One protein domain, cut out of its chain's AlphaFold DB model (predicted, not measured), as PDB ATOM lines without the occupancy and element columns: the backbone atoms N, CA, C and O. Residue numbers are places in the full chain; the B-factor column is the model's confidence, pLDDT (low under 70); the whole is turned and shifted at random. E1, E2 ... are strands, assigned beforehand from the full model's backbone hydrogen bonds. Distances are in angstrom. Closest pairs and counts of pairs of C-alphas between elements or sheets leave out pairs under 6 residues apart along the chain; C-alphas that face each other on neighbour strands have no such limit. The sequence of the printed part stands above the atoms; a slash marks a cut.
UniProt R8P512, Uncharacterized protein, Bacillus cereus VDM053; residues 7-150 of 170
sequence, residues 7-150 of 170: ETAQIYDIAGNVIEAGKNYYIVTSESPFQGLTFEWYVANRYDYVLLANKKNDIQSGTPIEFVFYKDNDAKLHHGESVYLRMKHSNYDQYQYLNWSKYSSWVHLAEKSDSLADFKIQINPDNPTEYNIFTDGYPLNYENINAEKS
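Overview. This is residues 7 to 150 of the 170 residues of an uncharacterized protein of Bacillus cereus VDM053 (UniProt R8P512). The model is a barrel-like body, loosely closed: one strongly twisted sheet of eight strands curls and folds back on itself until its edge strands E3 and E10 come near each other. The short hairpin E6 and E7 packs across the opening between E3 and E5. The printed part has 144 residues, with no named helix and ten named strands, E1 to E10 in order; the class is all strand, though 61 of the residues, under half, are in named elements. The large sheet has the order E3, E2, E1, E4, E5, E8, E9, E10 and, like the sheet of E6 and E7, is antiparallel. The whole is compact, with a radius of gyration of the C-alphas of 14.8 A and spans of 43 by 36 by 26 A.

Along the chain. Residues 7 to 23 hold no named element. E1, residues 24 to 29, begins with C-alpha 24 at (140.171, 136.591, 312.576). E2, residues 32 to 42, is 25.0 A long, and E3 is residues 47 to 52. E4 is residues 65 to 69 and E5 residues 82 to 87. E6, residues 97 to 100, and E7, residues 107 to 110, follow. E8 is residues 119 to 123, and E9 residues 131 to 135. E10, residues 138 to 146, is 22.9 A long and ends with C-alpha 146 at (160.229, 122.667, 328.905).

Arrangement. E1, E2 and E3 form a meander, each strand the antiparallel neighbour of the one before; with E4 beside E1 they make a Greek key, in which the first strand neighbours the fourth. Within hydrogen-bond range are N 38 of E2 and O 51 of E3, 2.8 A apart, and N 25 of E1 and O 65 of E4, 2.9 A apart. E4 is the hinge of a folded sheet, whose leaf E3 E2 E1 faces the leaf E5 E8 E9 E10. In the hairpin E4 and E5, N 66 and O 86 are 2.8 A apart; between E5 and E8, N 83 and O 119 are 2.8 A apart. E8, E9 and E10 form a second meander, with N 120 and O 134 of E8 and E9 at 2.8 A. The large sheet and the hairpin E6 and E7 form a sandwich, two sheets face to face, their strands at 73 degrees. The closest C-alphas of E3 and E7, Tyr 49 and His 108, are 4.1 A apart; those of E5 and E6, Arg 86 and Tyr 97, 4.4 A. N 99 and O 108 of E6 and E7 are 2.8 A apart. E1 and E10 are apart.

Size, cuts and confidence. The two C-alphas farthest apart, those of Thr 8 and Ala 44, are 43.5 A apart. The printed part has no cut. The links E3 to E4 and E4 to E5 are long. The mean pLDDT of the printed part is 87.0, with values under 70 at residue 7 and residues 55 to 61, 71 to 73 and 146 to 148.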
ATOM      1  N   GLU A   7     126.408 142.042 331.627       60.00
ATOM      2  CA  GLU A   7     125.784 141.101 330.684       60.00
ATOM      3  C   GLU A   7     125.693 141.606 329.232       60.00
ATOM      4  O   GLU A   7     125.504 140.807 328.324       60.00
ATOM      5  N   THR A   8     125.825 142.913 328.987       72.31
ATOM      6  CA  THR A   8     125.761 143.515 327.637       72.31
ATOM      7  C   THR A   8     127.096 144.086 327.170       72.31
ATOM      8  O   THR A   8     127.207 144.550 326.032       72.31
ATOM      9  N   ALA A   9     128.125 144.047 328.021       89.81
ATOM     10  CA  ALA A   9     129.444 144.560 327.683       89.81
ATOM     11  C   ALA A   9     130.030 143.794 326.487       89.81
ATOM     12  O   ALA A   9     129.943 142.572 326.418       89.81
ATOM     13  N   GLN A  10     130.613 144.522 325.539       93.69
ATOM     14  CA  GLN A  10     131.249 143.951 324.352       93.69
ATOM     15  C   GLN A  10     132.733 143.685 324.604       93.69
ATOM     16  O   GLN A  10     133.362 144.341 325.437       93.69
ATOM     17  N   ILE A  11     133.282 142.726 323.868       95.44
ATOM     18  CA  ILE A  11     134.704 142.392 323.864       95.44
ATOM     19  C   ILE A  11     135.376 143.090 322.680       95.44
ATOM     20  O   ILE A  11     134.852 143.082 321.567       95.44
ATOM     21  N   TYR A  12     136.546 143.677 322.921       96.31
ATOM     22  CA  TYR A  12     137.271 144.496 321.953       96.31
ATOM     23  C   TYR A  12     138.660 143.933 321.642       96.31
ATOM     24  O   TYR A  12     139.333 143.365 322.503       96.31
ATOM     25  N   ASP A  13     139.118 144.139 320.415       95.25
ATOM     26  CA  ASP A  13     140.513 143.945 320.044       95.25
ATOM     27  C   ASP A  13     141.419 145.065 320.596       95.25
ATOM     28  O   ASP A  13     140.959 146.079 321.127       95.25
ATOM     29  N   ILE A  14     142.738 144.906 320.451       93.44
ATOM     30  CA  ILE A  14     143.717 145.918 320.890       93.44
ATOM     31  C   ILE A  14     143.631 147.254 320.128       93.44
ATOM     32  O   ILE A  14     144.255 148.228 320.542       93.44
ATOM     33  N   ALA A  15     142.915 147.302 319.003       93.69
ATOM     34  CA  ALA A  15     142.678 148.512 318.223       93.69
ATOM     35  C   ALA A  15     141.356 149.204 318.612       93.69
ATOM     36  O   ALA A  15     141.029 150.246 318.044       93.69
ATOM     37  N   GLY A  16     140.618 148.662 319.588       94.94
ATOM     38  CA  GLY A  16     139.359 149.215 320.074       94.94
ATOM     39  C   GLY A  16     138.149 148.879 319.203       94.94
ATOM     40  O   GLY A  16     137.103 149.500 319.379       94.94
ATOM     41  N   ASN A  17     138.252 147.914 318.283       95.88
ATOM     42  CA  ASN A  17     137.089 147.428 317.537       95.88
ATOM     43  C   ASN A  17     136.454 146.248 318.262       95.88
ATOM     44  O   ASN A  17     137.145 145.435 318.872       95.88
ATOM     45  N   VAL A  18     135.132 146.132 318.165       95.19
ATOM     46  CA  VAL A  18     134.404 144.982 318.706       95.19
ATOM     47  C   VAL A  18     134.840 143.708 317.972       95.19
ATOM     48  O   VAL A  18     135.053 143.721 316.757       95.19
ATOM     49  N   ILE A  19     134.989 142.609 318.712       95.06
ATOM     50  CA  ILE A  19     135.231 141.286 318.135       95.06
ATOM     51  C   ILE A  19     133.961 140.815 317.429       95.06
ATOM     52  O   ILE A  19     132.895 140.760 318.042       95.06
ATOM     53  N   GLU A  20     134.078 140.465 316.149       93.75
ATOM     54  CA  GLU A  20     132.937 140.140 315.292       93.75
ATOM     55  C   GLU A  20     133.072 138.764 314.628       93.75
ATOM     56  O   GLU A  20     134.176 138.278 314.365       93.75
ATOM     57  N   ALA A  21     131.930 138.149 314.314       90.69
ATOM     58  CA  ALA A  21     131.865 136.897 313.566       90.69
ATOM     59  C   ALA A  21     132.514 137.028 312.178       90.69
ATOM     60  O   ALA A  21     132.443 138.071 311.528       90.69
ATOM     61  N   GLY A  22     133.154 135.955 311.704       89.44
ATOM     62  CA  GLY A  22     133.809 135.910 310.389       89.44
ATOM     63  C   GLY A  22     135.142 136.665 310.299       89.44
ATOM     64  O   GLY A  22     135.862 136.511 309.307       89.44
ATOM     65  N   LYS A  23     135.513 137.442 311.326       94.50
ATOM     66  CA  LYS A  23     136.844 138.042 311.461       94.50
ATOM     67  C   LYS A  23     137.800 137.111 312.198       94.50
ATOM     68  O   LYS A  23     137.400 136.149 312.852       94.50
ATOM     69  N   ASN A  24     139.087 137.407 312.055       95.00
ATOM     70  CA  ASN A  24     140.171 136.591 312.576       95.00
ATOM     71  C   ASN A  24     141.045 137.397 313.511       95.00
ATOM     72  O   ASN A  24     141.339 138.566 313.252       95.00
ATOM     73  N   TYR A  25     141.490 136.744 314.573       95.12
ATOM     74  CA  TYR A  25     142.256 137.383 315.623       95.12
ATOM     75  C   TYR A  25     143.340 136.441 316.124       95.12
ATOM     76  O   TYR A  25     143.123 135.238 316.251       95.12
ATOM     77  N   TYR A  26     144.501 136.979 316.467       94.44
ATOM     78  CA  TYR A  26     145.426 136.265 317.329       94.44
ATOM     79  C   TYR A  26     144.958 136.403 318.774       94.44
ATOM     80  O   TYR A  26     144.710 137.514 319.248       94.44
ATOM     81  N   ILE A  27     144.868 135.279 319.480       95.00
ATOM     82  CA  ILE A  27     144.742 135.258 320.937       95.00
ATOM     83  C   ILE A  27     146.161 135.204 321.494       95.00
ATOM     84  O   ILE A  27     146.856 134.212 321.283       95.00
ATOM     85  N   VAL A  28     146.592 136.277 322.157       93.44
ATOM     86  CA  VAL A  28     147.954 136.433 322.695       93.44
ATOM     87  C   VAL A  28     147.907 136.635 324.203       93.44
ATOM     88  O   VAL A  28     146.914 137.142 324.732       93.44
ATOM     89  N   THR A  29     148.973 136.270 324.910       91.50
ATOM     90  CA  THR A  29     149.057 136.561 326.346       91.50
ATOM     91  C   THR A  29     149.198 138.070 326.572       91.50
ATOM     92  O   THR A  29     149.883 138.771 325.823       91.50
ATOM     93  N   SER A  30     148.569 138.599 327.625       89.44
ATOM     94  CA  SER A  30     148.673 140.026 327.971       89.44
ATOM     95  C   SER A  30     150.107 140.472 328.265       89.44
ATOM     96  O   SER A  30     150.456 141.623 327.999       89.44
ATOM     97  N   GLU A  31     150.922 139.566 328.813       86.75
ATOM     98  CA  GLU A  31     152.326 139.797 329.170       86.75
ATOM     99  C   GLU A  31     153.287 139.728 327.974       86.75
ATOM    100  O   GLU A  31     154.409 140.226 328.055       86.75
ATOM    101  N   SER A  32     152.864 139.116 326.863       82.00
ATOM    102  CA  SER A  32     153.696 138.901 325.682       82.00
ATOM    103  C   SER A  32     152.828 138.934 324.417       82.00
ATOM    104  O   SER A  32     152.432 137.890 323.893       82.00
ATOM    105  N   PRO A  33     152.543 140.133 323.868       74.06
ATOM    106  CA  PRO A  33     151.604 140.309 322.755       74.06
ATOM    107  C   PRO A  33     152.096 139.724 321.418       74.06
ATOM    108  O   PRO A  33     151.413 139.842 320.403       74.06
ATOM    109  N   PHE A  34     153.278 139.106 321.403       77.81
ATOM    110  CA  PHE A  34     153.877 138.453 320.238       77.81
ATOM    111  C   PHE A  34     153.747 136.924 320.272       77.81
ATOM    112  O   PHE A  34     154.080 136.269 319.285       77.81
ATOM    113  N   GLN A  35     153.260 136.357 321.383       84.94
ATOM    114  CA  GLN A  35     153.084 134.919 321.577       84.94
ATOM    115  C   GLN A  35     151.602 134.560 321.517       84.94
ATOM    116  O   GLN A  35     150.892 134.569 322.524       84.94
ATOM    117  N   GLY A  36     151.135 134.279 320.306       90.31
ATOM    118  CA  GLY A  36     149.797 133.778 320.050       90.31
ATOM    119  C   GLY A  36     149.698 132.263 320.160       90.31
ATOM    120  O   GLY A  36     150.699 131.550 320.278       90.31
ATOM    121  N   LEU A  37     148.465 131.766 320.103       93.25
ATOM    122  CA  LEU A  37     148.197 130.330 320.071       93.25
ATOM    123  C   LEU A  37     148.677 129.722 318.750       93.25
ATOM    124  O   LEU A  37     148.393 130.249 317.682       93.25
ATOM    125  N   THR A  38     149.367 128.592 318.817       91.81
ATOM    126  CA  THR A  38     149.738 127.735 317.686       91.81
ATOM    127  C   THR A  38     149.451 126.278 318.051       91.81
ATOM    128  O   THR A  38     148.918 126.003 319.127       91.81
ATOM    129  N   PHE A  39     149.775 125.339 317.171       90.69
ATOM    130  CA  PHE A  39     149.574 123.918 317.414       90.69
ATOM    131  C   PHE A  39     150.769 123.085 316.956       90.69
ATOM    132  O   PHE A  39     151.543 123.489 316.088       90.69
ATOM    133  N   GLU A  40     150.918 121.908 317.553       88.06
ATOM    134  CA  GLU A  40     151.919 120.922 317.168       88.06
ATOM    135  C   GLU A  40     151.324 119.519 317.240       88.06
ATOM    136  O   GLU A  40     150.632 119.161 318.198       88.06
ATOM    137  N   TRP A  41     151.630 118.716 316.223       82.31
ATOM    138  CA  TRP A  41     151.227 117.321 316.177       82.31
ATOM    139  C   TRP A  41     152.011 116.499 317.194       82.31
ATOM    140  O   TRP A  41     153.239 116.395 317.118       82.31
ATOM    141  N   TYR A  42     151.300 115.833 318.098       77.25
ATOM    142  CA  TYR A  42     151.907 114.913 319.045       77.25
ATOM    143  C   TYR A  42     151.634 113.461 318.650       77.25
ATOM    144  O   TYR A  42     150.551 112.907 318.841       77.25
ATOM    145  N   VAL A  43     152.666 112.814 318.101       72.19
ATOM    146  CA  VAL A  43     152.585 111.464 317.511       72.19
ATOM    147  C   VAL A  43     152.045 110.415 318.490       72.19
ATOM    148  O   VAL A  43     151.334 109.501 318.072       72.19
ATOM    149  N   ALA A  44     152.361 110.537 319.783       72.44
ATOM    150  CA  ALA A  44     152.067 109.509 320.783       72.44
ATOM    151  C   ALA A  44     150.564 109.254 320.985       72.44
ATOM    152  O   ALA A  44     150.167 108.131 321.280       72.44
ATOM    153  N   ASN A  45     149.730 110.276 320.813       72.38
ATOM    154  CA  ASN A  45     148.281 110.179 320.989       72.38
ATOM    155  C   ASN A  45     147.489 110.776 319.817       72.38
ATOM    156  O   ASN A  45     146.265 110.753 319.863       72.38
ATOM    157  N   ARG A  46     148.180 111.198 318.748       76.81
ATOM    158  CA  ARG A  46     147.595 111.609 317.466       76.81
ATOM    159  C   ARG A  46     146.657 112.815 317.573       76.81
ATOM    160  O   ARG A  46     145.631 112.855 316.902       76.81
ATOM    161  N   TYR A  47     147.036 113.788 318.396       81.50
ATOM    162  CA  TYR A  47     146.346 115.070 318.497       81.50
ATOM    163  C   TYR A  47     147.272 116.221 318.116       81.50
ATOM    164  O   TYR A  47     148.463 116.208 318.437       81.50
ATOM    165  N   ASP A  48     146.698 117.236 317.475       87.00
ATOM    166  CA  ASP A  48     147.294 118.566 317.407       87.00
ATOM    167  C   ASP A  48     147.003 119.274 318.726       87.00
ATOM    168  O   ASP A  48     145.865 119.659 318.996       87.00
ATOM    169  N   TYR A  49     148.011 119.419 319.576       91.19
ATOM    170  CA  TYR A  49     147.857 120.163 320.820       91.19
ATOM    171  C   TYR A  49     148.131 121.630 320.613       91.19
ATOM    172  O   TYR A  49     148.988 122.002 319.817       91.19
ATOM    173  N   VAL A  50     147.428 122.453 321.380       92.94
ATOM    174  CA  VAL A  50     147.580 123.898 321.343       92.94
ATOM    175  C   VAL A  50     148.690 124.318 322.304       92.94
ATOM    176  O   VAL A  50     148.772 123.851 323.440       92.94
ATOM    177  N   LEU A  51     149.545 125.228 321.857       92.00
ATOM    178  CA  LEU A  51     150.647 125.796 322.627       92.00
ATOM    179  C   LEU A  51     150.791 127.292 322.326       92.00
ATOM    180  O   LEU A  51     150.226 127.800 321.360       92.00
ATOM    181  N   LEU A  52     151.570 128.002 323.135       90.06
ATOM    182  CA  LEU A  52     152.038 129.341 322.799       90.06
ATOM    183  C   LEU A  52     153.182 129.254 321.797       90.06
ATOM    184  O   LEU A  52     154.117 128.464 321.960       90.06
ATOM    185  N   ALA A  53     153.141 130.111 320.785       86.94
ATOM    186  CA  ALA A  53     154.248 130.261 319.864       86.94
ATOM    187  C   ALA A  53     155.534 130.686 320.605       86.94
ATOM    188  O   ALA A  53     155.520 131.437 321.590       86.94
ATOM    189  N   ASN A  54     156.669 130.150 320.148       74.62
ATOM    190  CA  ASN A  54     157.956 130.365 320.800       74.62
ATOM    191  C   ASN A  54     158.366 131.846 320.707       74.62
ATOM    192  O   ASN A  54     158.227 132.481 319.667       74.62
ATOM    193  N   LYS A  55     158.958 132.369 321.782       64.88
ATOM    194  CA  LYS A  55     159.391 133.765 321.951       64.88
ATOM    195  C   LYS A  55     160.531 134.196 321.009       64.88
ATOM    196  O   LYS A  55     161.029 135.309 321.122       64.88
ATOM    197  N   LYS A  56     161.014 133.310 320.131       56.12
ATOM    198  CA  LYS A  56     162.292 133.473 319.424       56.12
ATOM    199  C   LYS A  56     162.274 134.373 318.182       56.12
ATOM    200  O   LYS A  56     163.347 134.526 317.620       56.12
ATOM    201  N   ASN A  57     161.163 134.990 317.769       50.62
ATOM    202  CA  ASN A  57     161.159 135.965 316.664       50.62
ATOM    203  C   ASN A  57     160.070 137.045 316.836       50.62
ATOM    204  O   ASN A  57     158.939 136.727 317.192       50.62
ATOM    205  N   ASP A  58     160.410 138.300 316.523       46.38
ATOM    206  CA  ASP A  58     159.628 139.546 316.703       46.38
ATOM    207  C   ASP A  58     158.383 139.705 315.795       46.38
ATOM    208  O   ASP A  58     157.886 140.810 315.572       46.38
ATOM    209  N   ILE A  59     157.862 138.615 315.235       54.66
ATOM    210  CA  ILE A  59     156.670 138.634 314.380       54.66
ATOM    211  C   ILE A  59     155.529 138.056 315.209       54.66
ATOM    212  O   ILE A  59     155.722 137.022 315.842       54.66
ATOM    213  N   GLN A  60     154.357 138.711 315.220       58.53
ATOM    214  CA  GLN A  60     153.131 138.157 315.811       58.53
ATOM    215  C   GLN A  60     152.998 136.698 315.375       58.53
ATOM    216  O   GLN A  60     152.795 136.407 314.197       58.53
ATOM    217  N   SER A  61     153.227 135.787 316.314       68.06
ATOM    218  CA  SER A  61     153.400 134.376 316.011       68.06
ATOM    219  C   SER A  61     152.200 133.618 316.539       68.06
ATOM    220  O   SER A  61     151.765 133.840 317.663       68.06
ATOM    221  N   GLY A  62     151.622 132.767 315.701       85.69
ATOM    222  CA  GLY A  62     150.424 132.013 316.035       85.69
ATOM    223  C   GLY A  62     149.528 131.793 314.828       85.69
ATOM    224  O   GLY A  62     149.761 132.313 313.735       85.69
ATOM    225  N   THR A  63     148.484 131.020 315.054       91.94
ATOM    226  CA  THR A  63     147.433 130.723 314.098       91.94
ATOM    227  C   THR A  63     146.249 131.648 314.379       91.94
ATOM    228  O   THR A  63     145.789 131.702 315.521       91.94
ATOM    229  N   PRO A  64     145.734 132.379 313.376       93.88
ATOM    230  CA  PRO A  64     144.539 133.194 313.550       93.88
ATOM    231  C   PRO A  64     143.340 132.345 313.977       93.88
ATOM    232  O   PRO A  64     143.154 131.224 313.496       93.88
ATOM    233  N   ILE A  65     142.522 132.903 314.862       95.62
ATOM    234  CA  ILE A  65     141.335 132.272 315.427       95.62
ATOM    235  C   ILE A  65     140.097 133.065 315.026       95.62
ATOM    236  O   ILE A  65     140.061 134.292 315.102       95.62
ATOM    237  N   GLU A  66     139.075 132.327 314.622       95.88
ATOM    238  CA  GLU A  66     137.724 132.801 314.396       95.88
ATOM    239  C   GLU A  66     136.857 132.438 315.609       95.88
ATOM    240  O   GLU A  66     136.855 131.289 316.067       95.88
ATOM    241  N   PHE A  67     136.106 133.417 316.113       95.12
ATOM    242  CA  PHE A  67     135.076 133.203 317.125       95.12
ATOM    243  C   PHE A  67     133.791 132.762 316.422       95.12
ATOM    244  O   PHE A  67     133.194 133.526 315.662       95.12
ATOM    245  N   VAL A  68     133.385 131.511 316.638       94.00
ATOM    246  CA  VAL A  68     132.204 130.919 316.004       94.00
ATOM    247  C   VAL A  68     131.064 130.878 317.018       94.00
ATOM    248  O   VAL A  68     131.133 130.173 318.024       94.00
ATOM    249  N   PHE A  69     130.011 131.638 316.737       90.12
ATOM    250  CA  PHE A  69     128.859 131.824 317.619       90.12
ATOM    251  C   PHE A  69     127.800 130.725 317.432       90.12
ATOM    252  O   PHE A  69     127.662 130.159 316.346       90.12
ATOM    253  N   TYR A  70     127.041 130.418 318.492       76.94
ATOM    254  CA  TYR A  70     126.063 129.314 318.513       76.94
ATOM    255  C   TYR A  70     124.726 129.656 317.847       76.94
ATOM    256  O   TYR A  70     123.983 128.743 317.486       76.94
ATOM    257  N   LYS A  71     124.367 130.942 317.747       69.19
ATOM    258  CA  LYS A  71     123.050 131.415 317.284       69.19
ATOM    259  C   LYS A  71     123.158 132.786 316.624       69.19
ATOM    260  O   LYS A  71     124.193 133.435 316.742       69.19
ATOM    261  N   ASP A  72     122.057 133.207 316.000       61.66
ATOM    262  CA  ASP A  72     121.811 134.581 315.558       61.66
ATOM    263  C   ASP A  72     121.983 135.548 316.740       61.66
ATOM    264  O   ASP A  72     121.062 135.789 317.523       61.66
ATOM    265  N   ASN A  73     123.194 136.065 316.902       68.62
ATOM    266  CA  ASN A  73     123.480 137.263 317.673       68.62
ATOM    267  C   ASN A  73     123.654 138.438 316.700       68.62
ATOM    268  O   ASN A  73     123.524 138.289 315.483       68.62
ATOM    269  N   ASP A  74     123.961 139.626 317.208       82.31
ATOM    270  CA  ASP A  74     124.294 140.784 316.370       82.31
ATOM    271  C   ASP A  74     125.703 140.682 315.739       82.31
ATOM    272  O   ASP A  74     126.284 141.695 315.344       82.31
ATOM    273  N   ALA A  75     126.231 139.456 315.628       87.75
ATOM    274  CA  ALA A  75     127.559 139.094 315.159       87.75
ATOM    275  C   ALA A  75     128.706 139.684 315.988       87.75
ATOM    276  O   ALA A  75     129.828 139.743 315.484       87.75
ATOM    277  N   LYS A  76     128.458 140.100 317.238       92.50
ATOM    278  CA  LYS A  76     129.460 140.678 318.141       92.50
ATOM    279  C   LYS A  76     129.649 139.816 319.376       92.50
ATOM    280  O   LYS A  76     128.704 139.242 319.896       92.50
ATOM    281  N   LEU A  77     130.887 139.757 319.857       93.19
ATOM    282  CA  LEU A  77     131.220 139.029 321.071       93.19
ATOM    283  C   LEU A  77     130.889 139.848 322.315       93.19
ATOM    284  O   LEU A  77     131.446 140.931 322.530       93.19
ATOM    285  N   HIS A  78     130.045 139.281 323.168       92.88
ATOM    286  CA  HIS A  78     129.709 139.847 324.465       92.88
ATOM    287  C   HIS A  78     130.443 139.158 325.620       92.88
ATOM    288  O   HIS A  78     130.860 138.000 325.557       92.88
ATOM    289  N   HIS A  79     130.593 139.894 326.717       93.38
ATOM    290  CA  HIS A  79     131.122 139.402 327.977       93.38
ATOM    291  C   HIS A  79     130.349 138.164 328.450       93.38
ATOM    292  O   HIS A  79     129.133 138.191 328.617       93.38
ATOM    293  N   GLY A  80     131.077 137.081 328.719       91.50
ATOM    294  CA  GLY A  80     130.526 135.829 329.239       91.50
ATOM    295  C   GLY A  80     129.773 134.988 328.207       91.50
ATOM    296  O   GLY A  80     129.314 133.892 328.551       91.50
ATOM    297  N   GLU A  81     129.674 135.455 326.960       90.25
ATOM    298  CA  GLU A  81     129.078 134.707 325.862       90.25
ATOM    299  C   GLU A  81     129.919 133.467 325.545       90.25
ATOM    300  O   GLU A  81     131.149 133.477 325.637       90.25
ATOM    301  N   SER A  82     129.230 132.375 325.214       91.31
ATOM    302  CA  SER A  82     129.872 131.126 324.811       91.31
ATOM    303  C   SER A  82     130.136 131.148 323.312       91.31
ATOM    304  O   SER A  82     129.238 131.458 322.533       91.31
ATOM    305  N   VAL A  83     131.353 130.788 322.915       94.25
ATOM    306  CA  VAL A  83     131.801 130.676 321.520       94.25
ATOM    307  C   VAL A  83     132.644 129.420 321.331       94.25
ATOM    308  O   VAL A  83     133.337 128.980 322.252       94.25
ATOM    309  N   TYR A  84     132.638 128.869 320.121       95.69
ATOM    310  CA  TYR A  84     133.692 127.953 319.709       95.69
ATOM    311  C   TYR A  84     134.881 128.761 319.189       95.69
ATOM    312  O   TYR A  84     134.714 129.756 318.481       95.69
ATOM    313  N   LEU A  85     136.093 128.304 319.494       96.31
ATOM    314  CA  LEU A  85     137.321 128.899 318.975       96.31
ATOM    315  C   LEU A  85     137.841 128.023 317.839       96.31
ATOM    316  O   LEU A  85     138.218 126.873 318.065       96.31
ATOM    317  N   ARG A  86     137.845 128.557 316.616       95.81
ATOM    318  CA  ARG A  86     138.297 127.843 315.419       95.81
ATOM    319  C   ARG A  86     139.614 128.425 314.921       95.81
ATOM    320  O   ARG A  86     139.656 129.576 314.503       95.81
ATOM    321  N   MET A  87     140.669 127.627 314.897       94.44
ATOM    322  CA  MET A  87     141.918 127.969 314.230       94.44
ATOM    323  C   MET A  87     141.754 127.939 312.708       94.44
ATOM    324  O   MET A  87     141.157 127.018 312.152       94.44
ATOM    325  N   LYS A  88     142.309 128.934 312.009       91.75
ATOM    326  CA  LYS A  88     142.286 128.982 310.537       91.75
ATOM    327  C   LYS A  88     143.183 127.949 309.867       91.75
ATOM    328  O   LYS A  88     142.956 127.630 308.703       91.75
ATOM    329  N   HIS A  89     144.169 127.431 310.591       85.06
ATOM    330  CA  HIS A  89     145.088 126.408 310.112       85.06
ATOM    331  C   HIS A  89     145.229 125.292 311.148       85.06
ATOM    332  O   HIS A  89     145.113 125.534 312.347       85.06
ATOM    333  N   SER A  90     145.490 124.088 310.655       83.44
ATOM    334  CA  SER A  90     145.737 122.853 311.403       83.44
ATOM    335  C   SER A  90     146.599 121.926 310.534       83.44
ATOM    336  O   SER A  90     146.788 122.209 309.348       83.44
ATOM    337  N   ASN A  91     147.128 120.820 311.074       82.00
ATOM    338  CA  ASN A  91     147.815 119.828 310.228       82.00
ATOM    339  C   ASN A  91     146.827 119.029 309.360       82.00
ATOM    340  O   ASN A  91     147.214 118.440 308.353       82.00
ATOM    341  N   TYR A  92     145.553 119.026 309.751       82.75
ATOM    342  CA  TYR A  92     144.465 118.324 309.089       82.75
ATOM    343  C   TYR A  92     143.231 119.225 309.069       82.75
ATOM    344  O   TYR A  92     142.716 119.580 310.132       82.75
ATOM    345  N   ASP A  93     142.745 119.580 307.879       81.44
ATOM    346  CA  ASP A  93     141.723 120.622 307.685       81.44
ATOM    347  C   ASP A  93     140.430 120.405 308.486       81.44
ATOM    348  O   ASP A  93     139.752 121.372 308.829       81.44
ATOM    349  N   GLN A  94     140.079 119.159 308.821       87.19
ATOM    350  CA  GLN A  94     138.898 118.879 309.637       87.19
ATOM    351  C   GLN A  94     139.090 119.167 311.140       87.19
ATOM    352  O   GLN A  94     138.105 119.432 311.823       87.19
ATOM    353  N   TYR A  95     140.323 119.182 311.658       91.19
ATOM    354  CA  TYR A  95     140.632 119.404 313.078       91.19
ATOM    355  C   TYR A  95     141.033 120.856 313.330       91.19
ATOM    356  O   TYR A  95     142.212 121.182 313.379       91.19
ATOM    357  N   GLN A  96     140.055 121.746 313.477       94.19
ATOM    358  CA  GLN A  96     140.300 123.190 313.585       94.19
ATOM    359  C   GLN A  96     139.743 123.816 314.861       94.19
ATOM    360  O   GLN A  96     140.041 124.970 315.154       94.19
ATOM    361  N   TYR A  97     138.928 123.100 315.629       96.06
ATOM    362  CA  TYR A  97     138.266 123.659 316.803       96.06
ATOM    363  C   TYR A  97     139.043 123.336 318.067       96.06
ATOM    364  O   TYR A  97     139.420 122.187 318.274       96.06
ATOM    365  N   LEU A  98     139.255 124.329 318.930       96.06
ATOM    366  CA  LEU A  98     139.803 124.073 320.256       96.06
ATOM    367  C   LEU A  98     138.831 123.190 321.033       96.06
ATOM    368  O   LEU A  98     137.631 123.450 321.096       96.06
ATOM    369  N   ASN A  99     139.380 122.159 321.653       94.62
ATOM    370  CA  ASN A  99     138.665 121.264 322.534       94.62
ATOM    371  C   ASN A  99     139.585 120.795 323.662       94.62
ATOM    372  O   ASN A  99     140.789 121.053 323.670       94.62
ATOM    373  N   TRP A 100     139.019 120.106 324.641       91.38
ATOM    374  CA  TRP A 100     139.764 119.557 325.763       91.38
ATOM    375  C   TRP A 100     139.142 118.242 326.223       91.38
ATOM    376  O   TRP A 100     138.036 117.873 325.833       91.38
ATOM    377  N   SER A 101     139.874 117.512 327.062       80.88
ATOM    378  CA  SER A 101     139.341 116.333 327.738       80.88
ATOM    379  C   SER A 101     139.670 116.376 329.224       80.88
ATOM    380  O   SER A 101     140.739 116.845 329.626       80.88
ATOM    381  N   LYS A 102     138.778 115.817 330.046       72.00
ATOM    382  CA  LYS A 102     138.985 115.690 331.498       72.00
ATOM    383  C   LYS A 102     140.204 114.837 331.867       72.00
ATOM    384  O   LYS A 102     140.622 114.870 333.017       72.00
ATOM    385  N   TYR A 103     140.765 114.085 330.919       77.75
ATOM    386  CA  TYR A 103     141.879 113.175 331.169       77.75
ATOM    387  C   TYR A 103     143.251 113.850 331.136       77.75
ATOM    388  O   TYR A 103     144.149 113.376 331.824       77.75
ATOM    389  N   SER A 104     143.437 114.915 330.348       79.69
ATOM    390  CA  SER A 104     144.771 115.494 330.130       79.69
ATOM    391  C   SER A 104     144.912 116.963 330.503       79.69
ATOM    392  O   SER A 104     146.037 117.430 330.458       79.69
ATOM    393  N   SER A 105     143.817 117.687 330.788       87.00
ATOM    394  CA  SER A 105     143.730 119.165 330.894       87.00
ATOM    395  C   SER A 105     144.258 119.958 329.686       87.00
ATOM    396  O   SER A 105     143.920 121.125 329.528       87.00
ATOM    397  N   TRP A 106     145.023 119.334 328.793       92.00
ATOM    398  CA  TRP A 106     145.605 119.934 327.605       92.00
ATOM    399  C   TRP A 106     144.553 120.203 326.535       92.00
ATOM    400  O   TRP A 106     143.718 119.346 326.214       92.00
ATOM    401  N   VAL A 107     144.650 121.390 325.948       94.88
ATOM    402  CA  VAL A 107     143.797 121.823 324.844       94.88
ATOM    403  C   VAL A 107     144.354 121.283 323.532       94.88
ATOM    404  O   VAL A 107     145.556 121.348 323.280       94.88
ATOM    405  N   HIS A 108     143.479 120.748 322.693       93.88
ATOM    406  CA  HIS A 108     143.816 120.147 321.405       93.88
ATOM    407  C   HIS A 108     142.822 120.570 320.326       93.88
ATOM    408  O   HIS A 108     141.774 121.138 320.630       93.88
ATOM    409  N   LEU A 109     143.155 120.301 319.068       94.38
ATOM    410  CA  LEU A 109     142.260 120.520 317.943       94.38
ATOM    411  C   LEU A 109     141.339 119.318 317.730       94.38
ATOM    412  O   LEU A 109     141.757 118.161 317.807       94.38
ATOM    413  N   ALA A 110     140.077 119.610 317.444       93.81
ATOM    414  CA  ALA A 110     139.012 118.653 317.204       93.81
ATOM    415  C   ALA A 110     138.204 119.029 315.953       93.81
ATOM    416  O   ALA A 110     138.233 120.168 315.471       93.81
ATOM    417  N   GLU A 111     137.464 118.049 315.442       93.31
ATOM    418  CA  GLU A 111     136.431 118.267 314.433       93.31
ATOM    419  C   GLU A 111     135.233 119.010 315.019       93.31
ATOM    420  O   GLU A 111     135.004 119.012 316.231       93.31
ATOM    421  N   LYS A 112     134.428 119.620 314.145       91.50
ATOM    422  CA  LYS A 112     133.154 120.194 314.570       91.50
ATOM    423  C   LYS A 112     132.205 119.082 315.015       91.50
ATOM    424  O   LYS A 112     131.855 118.221 314.214       91.50
ATOM    425  N   SER A 113     131.750 119.131 316.262       89.38
ATOM    426  CA  SER A 113     130.794 118.171 316.816       89.38
ATOM    427  C   SER A 113     129.956 118.785 317.939       89.38
ATOM    428  O   SER A 113     130.295 119.841 318.477       89.38
ATOM    429  N   ASP A 114     128.897 118.081 318.343       84.19
ATOM    430  CA  ASP A 114     128.055 118.452 319.492       84.19
ATOM    431  C   ASP A 114     128.789 118.334 320.841       84.19
ATOM    432  O   ASP A 114     128.296 118.798 321.865       84.19
ATOM    433  N   SER A 115     129.966 117.703 320.858       86.69
ATOM    434  CA  SER A 115     130.809 117.537 322.046       86.69
ATOM    435  C   SER A 115     131.955 118.549 322.111       86.69
ATOM    436  O   SER A 115     132.905 118.339 322.869       86.69
ATOM    437  N   LEU A 116     131.940 119.580 321.263       91.06
ATOM    438  CA  LEU A 116     132.937 120.640 321.313       91.06
ATOM    439  C   LEU A 116     132.818 121.442 322.605       91.06
ATOM    440  O   LEU A 116     131.728 121.669 323.124       91.06
ATOM    441  N   ALA A 117     133.965 121.893 323.099       91.75
ATOM    442  CA  ALA A 117     134.020 122.751 324.261       91.75
ATOM    443  C   ALA A 117     133.523 124.163 323.946       91.75
ATOM    444  O   ALA A 117     133.970 124.809 322.996       91.75
ATOM    445  N   ASP A 118     132.666 124.657 324.830       93.19
ATOM    446  CA  ASP A 118     132.207 126.034 324.825       93.19
ATOM    447  C   ASP A 118     133.203 126.897 325.600       93.19
ATOM    448  O   ASP A 118     133.465 126.645 326.785       93.19
ATOM    449  N   PHE A 119     133.751 127.926 324.954       95.62
ATOM    450  CA  PHE A 119     134.645 128.883 325.597       95.62
ATOM    451  C   PHE A 119     133.897 130.176 325.907       95.62
ATOM    452  O   PHE A 119     133.236 130.746 325.048       95.62
ATOM    453  N   LYS A 120     134.017 130.655 327.144       95.69
ATOM    454  CA  LYS A 120     133.471 131.930 327.605       95.69
ATOM    455  C   LYS A 120     134.581 132.954 327.719       95.69
ATOM    456  O   LYS A 120     135.565 132.715 328.420       95.69
ATOM    457  N   ILE A 121     134.394 134.096 327.066       95.94
ATOM    458  CA  ILE A 121     135.335 135.216 327.103       95.94
ATOM    459  C   ILE A 121     134.805 136.259 328.078       95.94
ATOM    460  O   ILE A 121     133.733 136.823 327.878       95.94
ATOM    461  N   GLN A 122     135.534 136.500 329.158       95.75
ATOM    462  CA  GLN A 122     135.141 137.429 330.210       95.75
ATOM    463  C   GLN A 122     136.137 138.577 330.292       95.75
ATOM    464  O   GLN A 122     137.338 138.396 330.116       95.75
ATOM    465  N   ILE A 123     135.626 139.767 330.580       96.31
ATOM    466  CA  ILE A 123     136.446 140.946 330.869       96.31
ATOM    467  C   ILE A 123     137.179 140.691 332.184       96.31
ATOM    468  O   ILE A 123     136.541 140.326 333.173       96.31
ATOM    469  N   ASN A 124     138.495 140.891 332.193       94.94
ATOM    470  CA  ASN A 124     139.280 140.811 333.414       94.94
ATOM    471  C   ASN A 124     138.872 141.972 334.351       94.94
ATOM    472  O   ASN A 124     139.002 143.138 333.964       94.94
ATOM    473  N   PRO A 125     138.383 141.692 335.576       90.88
ATOM    474  CA  PRO A 125     137.924 142.729 336.499       90.88
ATOM    475  C   PRO A 125     139.050 143.651 336.985       90.88
ATOM    476  O   PRO A 125     138.784 144.806 337.311       90.88
ATOM    477  N   ASP A 126     140.294 143.166 337.002       92.50
ATOM    478  CA  ASP A 126     141.464 143.940 337.426       92.50
ATOM    479  C   ASP A 126     141.995 144.838 336.297       92.50
ATOM    480  O   ASP A 126     142.600 145.881 336.552       92.50
ATOM    481  N   ASN A 127     141.779 144.442 335.037       92.88
ATOM    482  CA  ASN A 127     142.189 145.201 333.857       92.88
ATOM    483  C   ASN A 127     141.195 145.004 332.697       92.88
ATOM    484  O   ASN A 127     141.341 144.058 331.923       92.88
ATOM    485  N   PRO A 128     140.233 145.926 332.501       91.06
ATOM    486  CA  PRO A 128     139.171 145.770 331.503       91.06
ATOM    487  C   PRO A 128     139.615 145.742 330.032       91.06
ATOM    488  O   PRO A 128     138.790 145.499 329.157       91.06
ATOM    489  N   THR A 129     140.893 146.010 329.745       91.12
ATOM    490  CA  THR A 129     141.474 145.886 328.392       91.12
ATOM    491  C   THR A 129     142.014 144.484 328.098       91.12
ATOM    492  O   THR A 129     142.598 144.238 327.041       91.12
ATOM    493  N   GLU A 130     141.849 143.569 329.050       95.62
ATOM    494  CA  GLU A 130     142.319 142.195 329.003       95.62
ATOM    495  C   GLU A 130     141.173 141.244 329.321       95.62
ATOM    496  O   GLU A 130     140.180 141.609 329.956       95.62
ATOM    497  N   TYR A 131     141.324 139.998 328.886       96.62
ATOM    498  CA  TYR A 131     140.250 139.020 328.946       96.62
ATOM    499  C   TYR A 131     140.712 137.729 329.599       96.62
ATOM    500  O   TYR A 131     141.843 137.285 329.421       96.62
ATOM    501  N   ASN A 132     139.813 137.100 330.338       97.62
ATOM    502  CA  ASN A 132     139.978 135.746 330.835       97.62
ATOM    503  C   ASN A 132     139.115 134.811 329.986       97.62
ATOM    504  O   ASN A 132     137.999 135.156 329.595       97.62
ATOM    505  N   ILE A 133     139.641 133.629 329.683       97.56
ATOM    506  CA  ILE A 133     138.972 132.633 328.844       97.56
ATOM    507  C   ILE A 133     138.701 131.409 329.709       97.56
ATOM    508  O   ILE A 133     139.601 130.944 330.405       97.56
ATOM    509  N   PHE A 134     137.479 130.884 329.669       97.06
ATOM    510  CA  PHE A 134     137.066 129.740 330.482       97.06
ATOM    511  C   PHE A 134     136.305 128.704 329.666       97.06
ATOM    512  O   PHE A 134     135.605 129.057 328.727       97.06
ATOM    513  N   THR A 135     136.337 127.444 330.087       95.12
ATOM    514  CA  THR A 135     135.409 126.401 329.620       95.12
ATOM    515  C   THR A 135     135.028 125.497 330.791       95.12
ATOM    516  O   THR A 135     135.878 125.163 331.609       95.12
ATOM    517  N   ASP A 136     133.738 125.185 330.964       92.75
ATOM    518  CA  ASP A 136     133.202 124.463 332.144       92.75
ATOM    519  C   ASP A 136     133.690 125.021 333.514       92.75
ATOM    520  O   ASP A 136     133.870 124.311 334.508       92.75
ATOM    521  N   GLY A 137     133.941 126.334 333.573       93.75
ATOM    522  CA  GLY A 137     134.479 127.026 334.751       93.75
ATOM    523  C   GLY A 137     135.976 126.815 335.009       93.75
ATOM    524  O   GLY A 137     136.479 127.314 336.011       93.75
ATOM    525  N   TYR A 138     136.687 126.102 334.138       95.56
ATOM    526  CA  TYR A 138     138.141 125.969 334.179       95.56
ATOM    527  C   TYR A 138     138.800 127.081 333.347       95.56
ATOM    528  O   TYR A 138     138.393 127.292 332.198       95.56
ATOM    529  N   PRO A 139     139.786 127.811 333.894       97.00
ATOM    530  CA  PRO A 139     140.485 128.862 333.167       97.00
ATOM    531  C   PRO A 139     141.430 128.284 332.110       97.00
ATOM    532  O   PRO A 139     142.180 127.347 332.380       97.00
ATOM    533  N   LEU A 140     141.432 128.883 330.922       96.94
ATOM    534  CA  LEU A 140     142.431 128.622 329.895       96.94
ATOM    535  C   LEU A 140     143.740 129.318 330.279       96.94
ATOM    536  O   LEU A 140     143.841 130.548 330.242       96.94
ATOM    537  N   ASN A 141     144.734 128.504 330.610       95.38
ATOM    538  CA  ASN A 141     146.064 128.894 331.050       95.38
ATOM    539  C   ASN A 141     147.127 128.248 330.152       95.38
ATOM    540  O   ASN A 141     146.821 127.525 329.203       95.38
ATOM    541  N   TYR A 142     148.394 128.504 330.460       92.19
ATOM    542  CA  TYR A 142     149.522 127.832 329.832       92.19
ATOM    543  C   TYR A 142     150.541 127.387 330.872       92.19
ATOM    544  O   TYR A 142     150.767 128.063 331.875       92.19
ATOM    545  N   GLU A 143     151.179 126.255 330.601       88.88
ATOM    546  CA  GLU A 143     152.221 125.683 331.445       88.88
ATOM    547  C   GLU A 143     153.505 125.479 330.656       88.88
ATOM    548  O   GLU A 143     153.507 124.975 329.532       88.88
ATOM    549  N   ASN A 144     154.625 125.860 331.267       82.69
ATOM    550  CA  ASN A 144     155.935 125.687 330.670       82.69
ATOM    551  C   ASN A 144     156.457 124.277 330.976       82.69
ATOM    552  O   ASN A 144     156.989 124.034 332.056       82.69
ATOM    553  N   ILE A 145     156.279 123.340 330.042       71.38
ATOM    554  CA  ILE A 145     156.689 121.936 330.237       71.38
ATOM    555  C   ILE A 145     158.199 121.771 330.004       71.38
ATOM    556  O   ILE A 145     158.853 120.942 330.635       71.38
ATOM    557  N   ASN A 146     158.784 122.579 329.116       68.38
ATOM    558  CA  ASN A 146     160.229 122.667 328.905       68.38
ATOM    559  C   ASN A 146     160.608 124.084 328.460       68.38
ATOM    560  O   ASN A 146     159.746 124.838 328.034       68.38
ATOM    561  N   ALA A 147     161.892 124.445 328.512       61.62
ATOM    562  CA  ALA A 147     162.370 125.807 328.237       61.62
ATOM    563  C   ALA A 147     161.992 126.387 326.850       61.62
ATOM    564  O   ALA A 147     162.234 127.568 326.608       61.62
ATOM    565  N   GLU A 148     161.420 125.588 325.945       66.94
ATOM    566  CA  GLU A 148     161.098 125.984 324.576       66.94
ATOM    567  C   GLU A 148     159.595 126.056 324.274       66.94
ATOM    568  O   GLU A 148     159.228 126.692 323.284       66.94
ATOM    569  N   LYS A 149     158.730 125.415 325.078       74.00
ATOM    570  CA  LYS A 149     157.304 125.239 324.753       74.00
ATOM    571  C   LYS A 149     156.403 125.417 325.971       74.00
ATOM    572  O   LYS A 149     156.495 124.674 326.950       74.00
ATOM    573  N   SER A 150     155.459 126.348 325.853       86.88
ATOM    574  CA  SER A 150     154.370 126.516 326.816       86.88
ATOM    575  C   SER A 150     153.076 125.956 326.239       86.88
ATOM    576  O   SER A 150     152.598 126.444 325.222       86.88
TER     577      SER A 150